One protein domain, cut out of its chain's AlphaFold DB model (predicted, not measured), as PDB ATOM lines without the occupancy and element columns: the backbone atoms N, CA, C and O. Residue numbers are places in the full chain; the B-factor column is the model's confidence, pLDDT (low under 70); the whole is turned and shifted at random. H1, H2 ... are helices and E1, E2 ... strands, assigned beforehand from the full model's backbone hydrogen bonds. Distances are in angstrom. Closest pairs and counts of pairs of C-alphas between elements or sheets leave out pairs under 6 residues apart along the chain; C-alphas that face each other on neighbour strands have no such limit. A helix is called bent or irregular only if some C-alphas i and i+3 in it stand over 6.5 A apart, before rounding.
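Overview. This is residues 267 to 383 of the 484 residues of an uncharacterized protein of Candidatus Phytoplasma sp (UniProt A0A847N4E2). A twisted sheet of six strands has two long helices, H1 and H2, over one face, both running along the strands; the short last helix, H3, is on the opposite face, over none of the strands. The printed part has 117 residues with three named helices and six named strands, in the order E1 E2 E3 H1 E4 E5 H2 E6 H3. The sheet's order is E1 E2 E4 E5 E3 E6, all antiparallel, and the class is mixed, helices and strands. The whole is compact and rounded, with a radius of gyration of the C-alphas of 13.3 A and spans of 34 by 32 by 22 A.

Arrangement. E1, residues 267 to 271, an edge strand, and E2, residues 276 to 281, form a hairpin, with N 269 and O 278 3.0 A apart. E3, residues 295 to 302, is apart from E2. H1, residues 305 to 322, is on the sheet at a height of 10.1 A; it is irregular, with C-alphas 310 and 313 7.0 A apart, and has a kink of 46 degrees near residue 312. E4, residues 325 to 331, is antiparallel to E2, with N 279 and O 329 2.8 A apart. E5, residues 335 to 342, forms a hairpin with E4 (N 327 and O 339, 2.9 A) and is the antiparallel neighbour of E3 (N 299 and O 338, 2.9 A). H1 lies over E5 and only just over E4, on which 3 of its C-alphas fall; its closest C-alphas to E4 are those of Ser 319 and Met 325, 6.5 A. H2, residues 347 to 361, lies over E3 on the same face as H1, at a height of 9.0 A; H1 and H2 are near each other. E6, residues 366 to 371, the other edge strand, pairs with E3, with N 298 and O 368 2.9 A apart. E3, H1, E4 and E5, H2, E6 are split strand-helix-strand units, each two strands running the same way with another strand between them; both crossovers are right-handed. H3, residues 376 to 383, is on the opposite face at a height of 6.6 A; it is only just irregular, with C-alphas 380 and 383 6.8 A apart. Every O i to N i+4 pair is within hydrogen-bond range in H3, 12 of 14 in H1 and 9 of 11 in H2.

Along the chain. E1 begins at C-alpha 267 (138.234, 131.903, 200.394). H1 is 23.9 A long, E3 23.3 A, E5 22.2 A and H2 21.9 A. H3 ends at C-alpha 383 (148.129, 136.178, 201.244).

Size, cuts and confidence. The C-alphas farthest apart, those of Val 272 and Lys 345, are 35.2 A apart. The printed part has no cut; the link from E2 to E3, 13 residues, is long and the others are tight. The mean pLDDT of the printed part is 92.3, and no printed residue is under 70.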
ATOM      1  N   TYR A 267     137.492 132.818 199.548       93.25
ATOM      2  CA  TYR A 267     138.234 131.903 200.394       93.25
ATOM      3  C   TYR A 267     137.828 132.209 201.833       93.25
ATOM      4  O   TYR A 267     138.137 133.278 202.367       93.25
ATOM      5  N   LYS A 268     137.044 131.301 202.418       94.38
ATOM      6  CA  LYS A 268     136.505 131.440 203.769       94.38
ATOM      7  C   LYS A 268     137.388 130.673 204.745       94.38
ATOM      8  O   LYS A 268     137.526 129.460 204.602       94.38
ATOM      9  N   TYR A 269     137.911 131.359 205.752       94.12
ATOM     10  CA  TYR A 269     138.720 130.750 206.806       94.12
ATOM     11  C   TYR A 269     138.628 131.538 208.114       94.12
ATOM     12  O   TYR A 269     138.043 132.620 208.165       94.12
ATOM     13  N   PHE A 270     139.169 130.965 209.184       93.75
ATOM     14  CA  PHE A 270     139.303 131.636 210.468       93.75
ATOM     15  C   PHE A 270     140.777 131.973 210.690       93.75
ATOM     16  O   PHE A 270     141.607 131.071 210.707       93.75
ATOM     17  N   ASP A 271     141.109 133.257 210.806       91.69
ATOM     18  CA  ASP A 271     142.454 133.696 211.172       91.69
ATOM     19  C   ASP A 271     142.605 133.609 212.692       91.69
ATOM     20  O   ASP A 271     141.920 134.310 213.440       91.69
ATOM     21  N   VAL A 272     143.500 132.729 213.135       88.06
ATOM     22  CA  VAL A 272     143.749 132.449 214.552       88.06
ATOM     23  C   VAL A 272     144.480 133.606 215.235       88.06
ATOM     24  O   VAL A 272     144.256 133.844 216.420       88.06
ATOM     25  N   GLU A 273     145.325 134.351 214.524       87.69
ATOM     26  CA  GLU A 273     146.112 135.433 215.132       87.69
ATOM     27  C   GLU A 273     145.228 136.635 215.460       87.69
ATOM     28  O   GLU A 273     145.251 137.157 216.571       87.69
ATOM     29  N   GLU A 274     144.407 137.040 214.494       88.38
ATOM     30  CA  GLU A 274     143.542 138.215 214.612       88.38
ATOM     31  C   GLU A 274     142.150 137.875 215.179       88.38
ATOM     32  O   GLU A 274     141.361 138.771 215.478       88.38
ATOM     33  N   GLN A 275     141.838 136.580 215.336       91.19
ATOM     34  CA  GLN A 275     140.520 136.064 215.734       91.19
ATOM     35  C   GLN A 275     139.402 136.520 214.783       91.19
ATOM     36  O   GLN A 275     138.301 136.895 215.194       91.19
ATOM     37  N   TRP A 276     139.688 136.507 213.480       93.88
ATOM     38  CA  TRP A 276     138.767 136.973 212.449       93.88
ATOM     39  C   TRP A 276     138.195 135.819 211.647       93.88
ATOM     40  O   TRP A 276     138.918 134.977 211.122       93.88
ATOM     41  N   GLN A 277     136.886 135.842 211.422       95.38
ATOM     42  CA  GLN A 277     136.303 135.079 210.331       95.38
ATOM     43  C   GLN A 277     136.498 135.857 209.026       95.38
ATOM     44  O   GLN A 277     135.847 136.880 208.812       95.38
ATOM     45  N   VAL A 278     137.389 135.378 208.161       95.56
ATOM     46  CA  VAL A 278     137.804 136.062 206.934       95.56
ATOM     47  C   VAL A 278     137.111 135.469 205.712       95.56
ATOM     48  O   VAL A 278     136.971 134.254 205.567       95.56
ATOM     49  N   PHE A 279     136.712 136.360 204.811       95.75
ATOM     50  CA  PHE A 279     136.169 136.068 203.495       95.75
ATOM     51  C   PHE A 279     137.012 136.842 202.476       95.75
ATOM     52  O   PHE A 279     136.776 138.024 202.215       95.75
ATOM     53  N   ALA A 280     138.066 136.206 201.963       94.44
ATOM     54  CA  ALA A 280     139.003 136.839 201.038       94.44
ATOM     55  C   ALA A 280     138.541 136.666 199.588       94.44
ATOM     56  O   ALA A 280     138.157 135.570 199.190       94.44
ATOM     57  N   ASN A 281     138.589 137.732 198.785       94.81
ATOM     58  CA  ASN A 281     138.055 137.715 197.424       94.81
ATOM     59  C   ASN A 281     138.981 136.967 196.462       94.81
ATOM     60  O   ASN A 281     140.072 137.446 196.141       94.81
ATOM     61  N   ASP A 282     138.519 135.843 195.929       90.69
ATOM     62  CA  ASP A 282     139.295 135.057 194.971       90.69
ATOM     63  C   ASP A 282     139.410 135.744 193.602       90.69
ATOM     64  O   ASP A 282     140.419 135.608 192.917       90.69
ATOM     65  N   LEU A 283     138.394 136.518 193.206       92.00
ATOM     66  CA  LEU A 283     138.352 137.220 191.921       92.00
ATOM     67  C   LEU A 283     139.324 138.407 191.885       92.00
ATOM     68  O   LEU A 283     139.605 138.960 190.823       92.00
ATOM     69  N   PHE A 284     139.791 138.853 193.051       91.38
ATOM     70  CA  PHE A 284     140.795 139.905 193.169       91.38
ATOM     71  C   PHE A 284     142.224 139.348 193.153       91.38
ATOM     72  O   PHE A 284     143.124 140.030 192.674       91.38
ATOM     73  N   GLU A 285     142.432 138.114 193.617       85.69
ATOM     74  CA  GLU A 285     143.757 137.505 193.795       85.69
ATOM     75  C   GLU A 285     144.700 137.647 192.576       85.69
ATOM     76  O   GLU A 285     145.855 138.037 192.760       85.69
ATOM     77  N   PRO A 286     144.265 137.446 191.312       86.94
ATOM     78  CA  PRO A 286     145.157 137.593 190.155       86.94
ATOM     79  C   PRO A 286     145.641 139.030 189.902       86.94
ATOM     80  O   PRO A 286     146.455 139.257 189.011       86.94
ATOM     81  N   LEU A 287     145.084 140.006 190.619       88.94
ATOM     82  CA  LEU A 287     145.282 141.438 190.419       88.94
ATOM     83  C   LEU A 287     145.938 142.110 191.630       88.94
ATOM     84  O   LEU A 287     146.028 143.335 191.641       88.94
ATOM     85  N   VAL A 288     146.408 141.347 192.623       86.81
ATOM     86  CA  VAL A 288     147.055 141.878 193.840       86.81
ATOM     87  C   VAL A 288     148.199 142.829 193.480       86.81
ATOM     88  O   VAL A 288     148.173 143.997 193.862       86.81
ATOM     89  N   TYR A 289     149.126 142.384 192.630       84.88
ATOM     90  CA  TYR A 289     150.330 143.127 192.227       84.88
ATOM     91  C   TYR A 289     150.094 144.183 191.136       84.88
ATOM     92  O   TYR A 289     150.960 144.460 190.310       84.88
ATOM     93  N   ASN A 290     148.901 144.775 191.087       87.00
ATOM     94  CA  ASN A 290     148.612 145.822 190.117       87.00
ATOM     95  C   ASN A 290     149.252 147.168 190.513       87.00
ATOM     96  O   ASN A 290     149.177 147.600 191.661       87.00
ATOM     97  N   GLU A 291     149.806 147.886 189.537       84.69
ATOM     98  CA  GLU A 291     150.552 149.129 189.787       84.69
ATOM     99  C   GLU A 291     149.664 150.372 190.001       84.69
ATOM    100  O   GLU A 291     150.139 151.418 190.440       84.69
ATOM    101  N   THR A 292     148.376 150.320 189.637       89.81
ATOM    102  CA  THR A 292     147.548 151.537 189.509       89.81
ATOM    103  C   THR A 292     146.519 151.733 190.622       89.81
ATOM    104  O   THR A 292     146.051 152.863 190.823       89.81
ATOM    105  N   PHE A 293     146.155 150.675 191.350       92.12
ATOM    106  CA  PHE A 293     145.278 150.722 192.521       92.12
ATOM    107  C   PHE A 293     146.099 150.655 193.797       92.12
ATOM    108  O   PHE A 293     146.184 149.627 194.440       92.12
ATOM    109  N   THR A 294     146.725 151.762 194.171       91.56
ATOM    110  CA  THR A 294     147.671 151.803 195.296       91.56
ATOM    111  C   THR A 294     147.058 152.336 196.585       91.56
ATOM    112  O   THR A 294     147.771 152.539 197.555       91.56
ATOM    113  N   ILE A 295     145.756 152.622 196.617       93.12
ATOM    114  CA  ILE A 295     145.094 153.109 197.830       93.12
ATOM    115  C   ILE A 295     144.371 151.939 198.477       93.12
ATOM    116  O   ILE A 295     143.348 151.483 197.965       93.12
ATOM    117  N   PHE A 296     144.892 151.496 199.611       94.81
ATOM    118  CA  PHE A 296     144.262 150.512 200.471       94.81
ATOM    119  C   PHE A 296     143.351 151.230 201.464       94.81
ATOM    120  O   PHE A 296     143.762 152.196 202.108       94.81
ATOM    121  N   ALA A 297     142.108 150.776 201.590       95.25
ATOM    122  CA  ALA A 297     141.181 151.301 202.580       95.25
ATOM    123  C   ALA A 297     140.530 150.170 203.375       95.25
ATOM    124  O   ALA A 297     139.971 149.236 202.794       95.25
ATOM    125  N   LYS A 298     140.584 150.300 204.700       96.44
ATOM    126  CA  LYS A 298     139.970 149.417 205.691       96.44
ATOM    127  C   LYS A 298     138.859 150.185 206.399       96.44
ATOM    128  O   LYS A 298     139.116 151.236 206.979       96.44
ATOM    129  N   TYR A 299     137.638 149.667 206.350       96.88
ATOM    130  CA  TYR A 299     136.470 150.245 207.016       96.88
ATOM    131  C   TYR A 299     135.993 149.311 208.119       96.88
ATOM    132  O   TYR A 299     135.773 148.133 207.858       96.88
ATOM    133  N   ILE A 300     135.813 149.831 209.330       96.88
ATOM    134  CA  ILE A 300     135.424 149.067 210.516       96.88
ATOM    135  C   ILE A 300     134.128 149.654 211.060       96.88
ATOM    136  O   ILE A 300     134.070 150.844 211.378       96.88
ATOM    137  N   PHE A 301     133.092 148.830 211.178       96.06
ATOM    138  CA  PHE A 301     131.790 149.263 211.682       96.06
ATOM    139  C   PHE A 301     131.042 148.128 212.374       96.06
ATOM    140  O   PHE A 301     131.230 146.955 212.057       96.06
ATOM    141  N   LYS A 302     130.193 148.479 213.341       95.19
ATOM    142  CA  LYS A 302     129.438 147.510 214.141       95.19
ATOM    143  C   LYS A 302     128.238 147.001 213.342       95.19
ATOM    144  O   LYS A 302     127.326 147.773 213.064       95.19
ATOM    145  N   CYS A 303     128.234 145.719 212.995       93.19
ATOM    146  CA  CYS A 303     127.144 145.069 212.271       93.19
ATOM    147  C   CYS A 303     127.231 143.550 212.471       93.19
ATOM    148  O   CYS A 303     128.329 142.995 212.543       93.19
ATOM    149  N   GLU A 304     126.086 142.876 212.558       94.19
ATOM    150  CA  GLU A 304     126.049 141.414 212.560       94.19
ATOM    151  C   GLU A 304     126.345 140.858 211.162       94.19
ATOM    152  O   GLU A 304     125.921 141.412 210.145       94.19
ATOM    153  N   LEU A 305     127.025 139.711 211.099       94.00
ATOM    154  CA  LEU A 305     127.442 139.108 209.832       94.00
ATOM    155  C   LEU A 305     126.267 138.813 208.884       94.00
ATOM    156  O   LEU A 305     126.396 138.992 207.673       94.00
ATOM    157  N   ASN A 306     125.122 138.377 209.414       94.31
ATOM    158  CA  ASN A 306     123.946 138.062 208.598       94.31
ATOM    159  C   ASN A 306     123.336 139.326 207.977       94.31
ATOM    160  O   ASN A 306     123.108 139.358 206.768       94.31
ATOM    161  N   GLN A 307     123.183 140.391 208.769       93.38
ATOM    162  CA  GLN A 307     122.704 141.693 208.291       93.38
ATOM    163  C   GLN A 307     123.642 142.272 207.222       93.38
ATOM    164  O   GLN A 307     123.196 142.785 206.194       93.38
ATOM    165  N   PHE A 308     124.957 142.138 207.416       95.38
ATOM    166  CA  PHE A 308     125.935 142.549 206.414       95.38
ATOM    167  C   PHE A 308     125.766 141.783 205.096       95.38
ATOM    168  O   PHE A 308     125.762 142.400 204.030       95.38
ATOM    169  N   LYS A 309     125.591 140.457 205.148       94.06
ATOM    170  CA  LYS A 309     125.451 139.608 203.954       94.06
ATOM    171  C   LYS A 309     124.217 139.935 203.119       94.06
ATOM    172  O   LYS A 309     124.308 139.897 201.893       94.06
ATOM    173  N   GLU A 310     123.104 140.307 203.749       93.75
ATOM    174  CA  GLU A 310     121.896 140.756 203.039       93.75
ATOM    175  C   GLU A 310     122.155 142.024 202.214       93.75
ATOM    176  O   GLU A 310     121.686 142.159 201.084       93.75
ATOM    177  N   VAL A 311     122.969 142.933 202.753       94.19
ATOM    178  CA  VAL A 311     123.293 144.221 202.129       94.19
ATOM    179  C   VAL A 311     124.519 144.144 201.210       94.19
ATOM    180  O   VAL A 311     124.706 144.998 200.340       94.19
ATOM    181  N   PHE A 312     125.361 143.121 201.345       95.50
ATOM    182  CA  PHE A 312     126.649 143.032 200.656       95.50
ATOM    183  C   PHE A 312     126.526 143.089 199.127       95.50
ATOM    184  O   PHE A 312     127.373 143.683 198.456       95.50
ATOM    185  N   HIS A 313     125.436 142.557 198.563       94.25
ATOM    186  CA  HIS A 313     125.171 142.675 197.129       94.25
ATOM    187  C   HIS A 313     125.104 144.140 196.668       94.25
ATOM    188  O   HIS A 313     125.703 144.488 195.649       94.25
ATOM    189  N   ASP A 314     124.457 145.024 197.430       93.81
ATOM    190  CA  ASP A 314     124.381 146.452 197.100       93.81
ATOM    191  C   ASP A 314     125.762 147.114 197.140       93.81
ATOM    192  O   ASP A 314     126.074 147.955 196.293       93.81
ATOM    193  N   ILE A 315     126.615 146.694 198.079       95.50
ATOM    194  CA  ILE A 315     127.997 147.171 198.201       95.50
ATOM    195  C   ILE A 315     128.819 146.741 196.976       95.50
ATOM    196  O   ILE A 315     129.574 147.545 196.424       95.50
ATOM    197  N   LEU A 316     128.634 145.511 196.486       94.81
ATOM    198  CA  LEU A 316     129.258 145.035 195.246       94.81
ATOM    199  C   LEU A 316     128.764 145.812 194.017       94.81
ATOM    200  O   LEU A 316     129.548 146.160 193.131       94.81
ATOM    201  N   VAL A 317     127.468 146.126 193.944       94.31
ATOM    202  CA  VAL A 317     126.936 146.977 192.867       94.31
ATOM    203  C   VAL A 317     127.553 148.373 192.944       94.31
ATOM    204  O   VAL A 317     127.984 148.918 191.922       94.31
ATOM    205  N   TYR A 318     127.660 148.937 194.146       94.44
ATOM    206  CA  TYR A 318     128.296 150.228 194.371       94.44
ATOM    207  C   TYR A 318     129.773 150.220 193.948       94.44
ATOM    208  O   TYR A 318     130.210 151.148 193.258       94.44
ATOM    209  N   SER A 319     130.523 149.157 194.259       94.25
ATOM    210  CA  SER A 319     131.924 149.008 193.843       94.25
ATOM    211  C   SER A 319     132.083 148.941 192.328       94.25
ATOM    212  O   SER A 319     132.934 149.635 191.759       94.25
ATOM    213  N   ASN A 320     131.180 148.235 191.644       93.69
ATOM    214  CA  ASN A 320     131.158 148.171 190.186       93.69
ATOM    215  C   ASN A 320     130.859 149.540 189.542       93.69
ATOM    216  O   ASN A 320     131.453 149.903 188.524       93.69
ATOM    217  N   VAL A 321     129.956 150.329 190.138       91.44
ATOM    218  CA  VAL A 321     129.602 151.677 189.656       91.44
ATOM    219  C   VAL A 321     130.730 152.680 189.913       91.44
ATOM    220  O   VAL A 321     131.064 153.478 189.033       91.44
ATOM    221  N   LYS A 322     131.330 152.662 191.110       92.62
ATOM    222  CA  LYS A 322     132.378 153.615 191.516       92.62
ATOM    223  C   LYS A 322     133.792 153.214 191.103       92.62
ATOM    224  O   LYS A 322     134.683 154.062 191.183       92.62
ATOM    225  N   ARG A 323     133.960 152.007 190.559       93.19
ATOM    226  CA  ARG A 323     135.201 151.468 189.988       93.19
ATOM    227  C   ARG A 323     136.313 151.266 191.016       93.19
ATOM    228  O   ARG A 323     137.422 151.765 190.831       93.19
ATOM    229  N   PHE A 324     135.998 150.546 192.086       94.44
ATOM    230  CA  PHE A 324     136.971 150.075 193.074       94.44
ATOM    231  C   PHE A 324     136.821 148.568 193.296       94.44
ATOM    232  O   PHE A 324     135.824 147.975 192.878       94.44
ATOM    233  N   MET A 325     137.828 147.952 193.906       95.38
ATOM    234  CA  MET A 325     137.867 146.510 194.152       95.38
ATOM    235  C   MET A 325     137.666 146.250 195.643       95.38
ATOM    236  O   MET A 325     138.229 146.956 196.475       95.38
ATOM    237  N   ILE A 326     136.841 145.262 195.986       96.12
ATOM    238  CA  ILE A 326     136.739 144.764 197.362       96.12
ATOM    239  C   ILE A 326     137.735 143.618 197.466       96.12
ATOM    240  O   ILE A 326     137.621 142.665 196.701       96.12
ATOM    241  N   THR A 327     138.714 143.713 198.356       94.31
ATOM    242  CA  THR A 327     139.784 142.711 198.464       94.31
ATOM    243  C   THR A 327     139.409 141.589 199.422       94.31
ATOM    244  O   THR A 327     139.638 140.422 199.122       94.31
ATOM    245  N   ALA A 328     138.770 141.921 200.539       95.88
ATOM    246  CA  ALA A 328     138.274 140.970 201.527       95.88
ATOM    247  C   ALA A 328     137.239 141.645 202.434       95.88
ATOM    248  O   ALA A 328     137.170 142.876 202.511       95.88
ATOM    249  N   TYR A 329     136.466 140.847 203.161       96.81
ATOM    250  CA  TYR A 329     135.809 141.304 204.381       96.81
ATOM    251  C   TYR A 329     136.047 140.302 205.512       96.81
ATOM    252  O   TYR A 329     136.259 139.117 205.266       96.81
ATOM    253  N   ALA A 330     136.043 140.781 206.749       96.50
ATOM    254  CA  ALA A 330     136.249 139.965 207.935       96.50
ATOM    255  C   ALA A 330     135.262 140.337 209.045       96.50
ATOM    256  O   ALA A 330     134.702 141.434 209.049       96.50
ATOM    257  N   TYR A 331     135.045 139.411 209.974       96.62
ATOM    258  CA  TYR A 331     134.174 139.586 211.130       96.62
ATOM    259  C   TYR A 331     134.906 139.173 212.406       96.62
ATOM    260  O   TYR A 331     135.378 138.041 212.501       96.62
ATOM    261  N   ASP A 332     134.984 140.085 213.374       93.56
ATOM    262  CA  ASP A 332     135.680 139.893 214.660       93.56
ATOM    263  C   ASP A 332     134.734 139.453 215.803       93.56
ATOM    264  O   ASP A 332     135.102 139.470 216.974       93.56
ATOM    265  N   GLY A 333     133.477 139.117 215.482       91.19
ATOM    266  CA  GLY A 333     132.423 138.814 216.458       91.19
ATOM    267  C   GLY A 333     131.517 140.001 216.811       91.19
ATOM    268  O   GLY A 333     130.420 139.806 217.331       91.19
ATOM    269  N   LYS A 334     131.906 141.241 216.489       92.38
ATOM    270  CA  LYS A 334     131.105 142.447 216.779       92.38
ATOM    271  C   LYS A 334     131.068 143.450 215.627       92.38
ATOM    272  O   LYS A 334     130.056 144.122 215.423       92.38
ATOM    273  N   ASN A 335     132.167 143.570 214.904       95.94
ATOM    274  CA  ASN A 335     132.392 144.511 213.830       95.94
ATOM    275  C   ASN A 335     132.689 143.771 212.529       95.94
ATOM    276  O   ASN A 335     133.309 142.706 212.505       95.94
ATOM    277  N   ILE A 336     132.280 144.399 211.435       97.00
ATOM    278  CA  ILE A 336     132.696 144.039 210.089       97.00
ATOM    279  C   ILE A 336     133.891 144.905 209.712       97.00
ATOM    280  O   ILE A 336     133.861 146.129 209.870       97.00
ATOM    281  N   LEU A 337     134.926 144.258 209.187       97.12
ATOM    282  CA  LEU A 337     136.101 144.881 208.604       97.12
ATOM    283  C   LEU A 337     136.027 144.694 207.088       97.12
ATOM    284  O   LEU A 337     136.150 143.578 206.595       97.12
ATOM    285  N   LEU A 338     135.804 145.769 206.337       97.06
ATOM    286  CA  LEU A 338     135.747 145.748 204.876       97.06
ATOM    287  C   LEU A 338     137.043 146.312 204.293       97.06
ATOM    288  O   LEU A 338     137.382 147.470 204.535       97.06
ATOM    289  N   PHE A 339     137.725 145.516 203.477       96.31
ATOM    290  CA  PHE A 339     138.987 145.871 202.840       96.31
ATOM    291  C   PHE A 339     138.778 146.146 201.350       96.31
ATOM    292  O   PHE A 339     138.097 145.401 200.639       96.31
ATOM    293  N   THR A 340     139.343 147.249 200.862       96.12
ATOM    294  CA  THR A 340     139.143 147.709 199.485       96.12
ATOM    295  C   THR A 340     140.405 148.312 198.887       96.12
ATOM    296  O   THR A 340     141.233 148.884 199.591       96.12
ATOM    297  N   GLU A 341     140.501 148.238 197.561       94.94
ATOM    298  CA  GLU A 341     141.530 148.898 196.769       94.94
ATOM    299  C   GLU A 341     140.932 149.931 195.817       94.94
ATOM    300  O   GLU A 341     140.000 149.661 195.048       94.94
ATOM    301  N   TRP A 342     141.533 151.118 195.822       95.12
ATOM    302  CA  TRP A 342     141.139 152.252 195.004       95.12
ATOM    303  C   TRP A 342     142.265 152.680 194.077       95.12
ATOM    304  O   TRP A 342     143.451 152.601 194.393       95.12
ATOM    305  N   ASN A 343     141.868 153.204 192.917       93.69
ATOM    306  CA  ASN A 343     142.807 153.831 192.004       93.69
ATOM    307  C   ASN A 343     143.532 154.984 192.713       93.69
ATOM    308  O   ASN A 343     142.886 155.761 193.415       93.69
ATOM    309  N   GLN A 344     144.824 155.167 192.441       89.12
ATOM    310  CA  GLN A 344     145.639 156.255 193.002       89.12
ATOM    311  C   GLN A 344     145.006 157.660 192.890       89.12
ATOM    312  O   GLN A 344     145.251 158.530 193.719       89.12
ATOM    313  N   LYS A 345     144.135 157.896 191.897       88.25
ATOM    314  CA  LYS A 345     143.421 159.174 191.703       88.25
ATOM    315  C   LYS A 345     142.121 159.302 192.516       88.25
ATOM    316  O   LYS A 345     141.353 160.241 192.299       88.25
ATOM    317  N   HIS A 346     141.778 158.337 193.370       91.50
ATOM    318  CA  HIS A 346     140.439 158.198 193.965       91.50
ATOM    319  C   HIS A 346     140.394 158.210 195.500       91.50
ATOM    320  O   HIS A 346     139.362 157.852 196.063       91.50
ATOM    321  N   ALA A 347     141.407 158.764 196.172       88.31
ATOM    322  CA  ALA A 347     141.414 158.954 197.632       88.31
ATOM    323  C   ALA A 347     140.132 159.629 198.172       88.31
ATOM    324  O   ALA A 347     139.487 159.129 199.087       88.31
ATOM    325  N   LYS A 348     139.671 160.720 197.534       89.62
ATOM    326  CA  LYS A 348     138.423 161.410 197.931       89.62
ATOM    327  C   LYS A 348     137.175 160.528 197.808       89.62
ATOM    328  O   LYS A 348     136.198 160.748 198.515       89.62
ATOM    329  N   LYS A 349     137.163 159.559 196.885       91.88
ATOM    330  CA  LYS A 349     136.039 158.621 196.738       91.88
ATOM    331  C   LYS A 349     136.079 157.529 197.805       91.88
ATOM    332  O   LYS A 349     135.010 157.146 198.264       91.88
ATOM    333  N   ALA A 350     137.271 157.105 198.226       91.56
ATOM    334  CA  ALA A 350     137.438 156.209 199.365       91.56
ATOM    335  C   ALA A 350     136.872 156.836 200.652       91.56
ATOM    336  O   ALA A 350     136.168 156.168 201.399       91.56
ATOM    337  N   LEU A 351     137.037 158.145 200.865       91.75
ATOM    338  CA  LEU A 351     136.367 158.833 201.980       91.75
ATOM    339  C   LEU A 351     134.836 158.835 201.835       91.75
ATOM    340  O   LEU A 351     134.122 158.523 202.777       91.75
ATOM    341  N   LYS A 352     134.300 159.097 200.635       93.56
ATOM    342  CA  LYS A 352     132.840 159.044 200.396       93.56
ATOM    343  C   LYS A 352     132.230 157.653 200.611       93.56
ATOM    344  O   LYS A 352     131.026 157.556 200.838       93.56
ATOM    345  N   MET A 353     133.029 156.589 200.517       94.50
ATOM    346  CA  MET A 353     132.589 155.233 200.848       94.50
ATOM    347  C   MET A 353     132.244 155.103 202.333       94.50
ATOM    348  O   MET A 353     131.282 154.415 202.656       94.50
ATOM    349  N   GLN A 354     132.968 155.797 203.214       93.81
ATOM    350  CA  GLN A 354     132.652 155.835 204.640       93.81
ATOM    351  C   GLN A 354     131.227 156.358 204.851       93.81
ATOM    352  O   GLN A 354     130.396 155.645 205.396       93.81
ATOM    353  N   THR A 355     130.903 157.528 204.290       93.38
ATOM    354  CA  THR A 355     129.555 158.117 204.376       93.38
ATOM    355  C   THR A 355     128.480 157.211 203.772       93.38
ATOM    356  O   THR A 355     127.367 157.122 204.284       93.38
ATOM    357  N   TYR A 356     128.796 156.514 202.674       94.88
ATOM    358  CA  TYR A 356     127.887 155.527 202.095       94.88
ATOM    359  C   TYR A 356     127.602 154.377 203.075       94.88
ATOM    360  O   TYR A 356     126.436 154.058 203.305       94.88
ATOM    361  N   LEU A 357     128.637 153.797 203.691       95.00
ATOM    362  CA  LEU A 357     128.496 152.724 204.679       95.00
ATOM    363  C   LEU A 357     127.750 153.204 205.932       95.00
ATOM    364  O   LEU A 357     126.839 152.518 206.387       95.00
ATOM    365  N   GLU A 358     128.053 154.405 206.427       94.31
ATOM    366  CA  GLU A 358     127.351 155.029 207.556       94.31
ATOM    367  C   GLU A 358     125.858 155.191 207.260       94.31
ATOM    368  O   GLU A 358     125.024 154.791 208.068       94.31
ATOM    369  N   SER A 359     125.497 155.693 206.071       93.38
ATOM    370  CA  SER A 359     124.085 155.834 205.691       93.38
ATOM    371  C   SER A 359     123.360 154.490 205.570       93.38
ATOM    372  O   SER A 359     122.162 154.407 205.836       93.38
ATOM    373  N   LYS A 360     124.076 153.433 205.162       93.31
ATOM    374  CA  LYS A 360     123.494 152.118 204.884       93.31
ATOM    375  C   LYS A 360     123.302 151.285 206.152       93.31
ATOM    376  O   LYS A 360     122.297 150.592 206.250       93.31
ATOM    377  N   PHE A 361     124.239 151.367 207.097       92.12
ATOM    378  CA  PHE A 361     124.229 150.592 208.345       92.12
ATOM    379  C   PHE A 361     123.817 151.408 209.577       92.12
ATOM    380  O   PHE A 361     123.685 150.840 210.657       92.12
ATOM    381  N   GLN A 362     123.615 152.723 209.433       90.06
ATOM    382  CA  GLN A 362     123.263 153.640 210.529       90.06
ATOM    383  C   GLN A 362     124.237 153.550 211.719       90.06
ATOM    384  O   GLN A 362     123.872 153.737 212.877       90.06
ATOM    385  N   SER A 363     125.504 153.255 211.425       90.31
ATOM    386  CA  SER A 363     126.570 153.035 212.400       90.31
ATOM    387  C   SER A 363     127.772 153.910 212.066       90.31
ATOM    388  O   SER A 363     128.065 154.105 210.889       90.31
ATOM    389  N   ASN A 364     128.512 154.367 213.076       92.06
ATOM    390  CA  ASN A 364     129.774 155.077 212.863       92.06
ATOM    391  C   ASN A 364     130.816 154.132 212.231       92.06
ATOM    392  O   ASN A 364     131.060 153.042 212.760       92.06
ATOM    393  N   VAL A 365     131.410 154.542 211.107       94.31
ATOM    394  CA  VAL A 365     132.403 153.760 210.362       94.31
ATOM    395  C   VAL A 365     133.779 154.376 210.581       94.31
ATOM    396  O   VAL A 365     134.052 155.487 210.137       94.31
ATOM    397  N   LYS A 366     134.694 153.633 211.206       94.62
ATOM    398  CA  LYS A 366     136.109 154.024 211.272       94.62
ATOM    399  C   LYS A 366     136.796 153.626 209.971       94.62
ATOM    400  O   LYS A 366     136.670 152.479 209.550       94.62
ATOM    401  N   SER A 367     137.527 154.542 209.340       93.88
ATOM    402  CA  SER A 367     138.276 154.251 208.114       93.88
ATOM    403  C   SER A 367     139.770 154.492 208.286       93.88
ATOM    404  O   SER A 367     140.174 155.571 208.711       93.88
ATOM    405  N   GLU A 368     140.579 153.533 207.855       93.88
ATOM    406  CA  GLU A 368     142.019 153.684 207.658       93.88
ATOM    407  C   GLU A 368     142.289 153.660 206.153       93.88
ATOM    408  O   GLU A 368     141.974 152.677 205.483       93.88
ATOM    409  N   ILE A 369     142.829 154.750 205.605       92.88
ATOM    410  CA  ILE A 369     143.127 154.879 204.174       92.88
ATOM    411  C   ILE A 369     144.622 155.133 204.027       92.88
ATOM    412  O   ILE A 369     145.120 156.177 204.444       92.88
ATOM    413  N   LEU A 370     145.327 154.179 203.427       93.00
ATOM    414  CA  LEU A 370     146.780 154.167 203.301       93.00
ATOM    415  C   LEU A 370     147.187 154.022 201.832       93.00
ATOM    416  O   LEU A 370     146.489 153.401 201.029       93.00
ATOM    417  N   TYR A 371     148.333 154.600 201.476       91.44
ATOM    418  CA  TYR A 371     148.951 154.370 200.174       91.44
ATOM    419  C   TYR A 371     149.882 153.166 200.272       91.44
ATOM    420  O   TYR A 371     150.933 153.242 200.901       91.44
ATOM    421  N   ASP A 372     149.505 152.082 199.613       88.69
ATOM    422  CA  ASP A 372     150.258 150.843 199.520       88.69
ATOM    423  C   ASP A 372     150.657 150.587 198.062       88.69
ATOM    424  O   ASP A 372     149.946 149.951 197.279       88.69
ATOM    425  N   LYS A 373     151.797 151.165 197.668       85.81
ATOM    426  CA  LYS A 373     152.361 150.961 196.327       85.81
ATOM    427  C   LYS A 373     153.004 149.583 196.169       85.81
ATOM    428  O   LYS A 373     153.047 149.088 195.050       85.81
ATOM    429  N   GLN A 374     153.516 149.012 197.259       83.81
ATOM    430  CA  GLN A 374     154.276 147.758 197.259       83.81
ATOM    431  C   GLN A 374     153.409 146.527 197.545       83.81
ATOM    432  O   GLN A 374     153.899 145.419 197.394       83.81
ATOM    433  N   LYS A 375     152.128 146.712 197.888       85.88
ATOM    434  CA  LYS A 375     151.137 145.650 198.141       85.88
ATOM    435  C   LYS A 375     151.373 144.839 199.412       85.88
ATOM    436  O   LYS A 375     150.778 143.778 199.595       85.88
ATOM    437  N   THR A 376     152.150 145.392 200.336       85.44
ATOM    438  CA  THR A 376     152.548 144.714 201.570       85.44
ATOM    439  C   THR A 376     151.391 144.563 202.557       85.44
ATOM    440  O   THR A 376     151.392 143.640 203.370       85.44
ATOM    441  N   LEU A 377     150.364 145.423 202.498       87.44
ATOM    442  CA  LEU A 377     149.222 145.327 203.411       87.44
ATOM    443  C   LEU A 377     148.344 144.118 203.083       87.44
ATOM    444  O   LEU A 377     147.920 143.412 203.997       87.44
ATOM    445  N   TYR A 378     148.077 143.854 201.800       85.56
ATOM    446  CA  TYR A 378     147.286 142.682 201.409       85.56
ATOM    447  C   TYR A 378     148.005 141.378 201.771       85.56
ATOM    448  O   TYR A 378     147.386 140.450 202.296       85.56
ATOM    449  N   GLU A 379     149.315 141.333 201.538       84.19
ATOM    450  CA  GLU A 379     150.162 140.196 201.894       84.19
ATOM    451  C   GLU A 379     150.138 139.904 203.391       84.19
ATOM    452  O   GLU A 379     149.890 138.766 203.795       84.19
ATOM    453  N   LYS A 380     150.304 140.955 204.201       85.31
ATOM    454  CA  LYS A 380     150.284 140.873 205.661       85.31
ATOM    455  C   LYS A 380     148.948 140.360 206.204       85.31
ATOM    456  O   LYS A 380     148.938 139.536 207.112       85.31
ATOM    457  N   TYR A 381     147.828 140.873 205.692       85.12
ATOM    458  CA  TYR A 381     146.508 140.522 206.224       85.12
ATOM    459  C   TYR A 381     145.968 139.188 205.692       85.12
ATOM    460  O   TYR A 381     145.168 138.558 206.380       85.12
ATOM    461  N   PHE A 382     146.360 138.757 204.487       86.19
ATOM    462  CA  PHE A 382     145.708 137.624 203.821       86.19
ATOM    463  C   PHE A 382     146.686 136.634 203.183       86.19
ATOM    464  O   PHE A 382     146.682 135.463 203.547       86.19
ATOM    465  N   PHE A 383     147.506 137.076 202.228       80.62
ATOM    466  CA  PHE A 383     148.129 136.178 201.244       80.62
ATOM    467  C   PHE A 383     149.072 135.120 201.838       80.62
ATOM    468  O   PHE A 383     149.081 133.980 201.371       80.62
TER     469      PHE A 383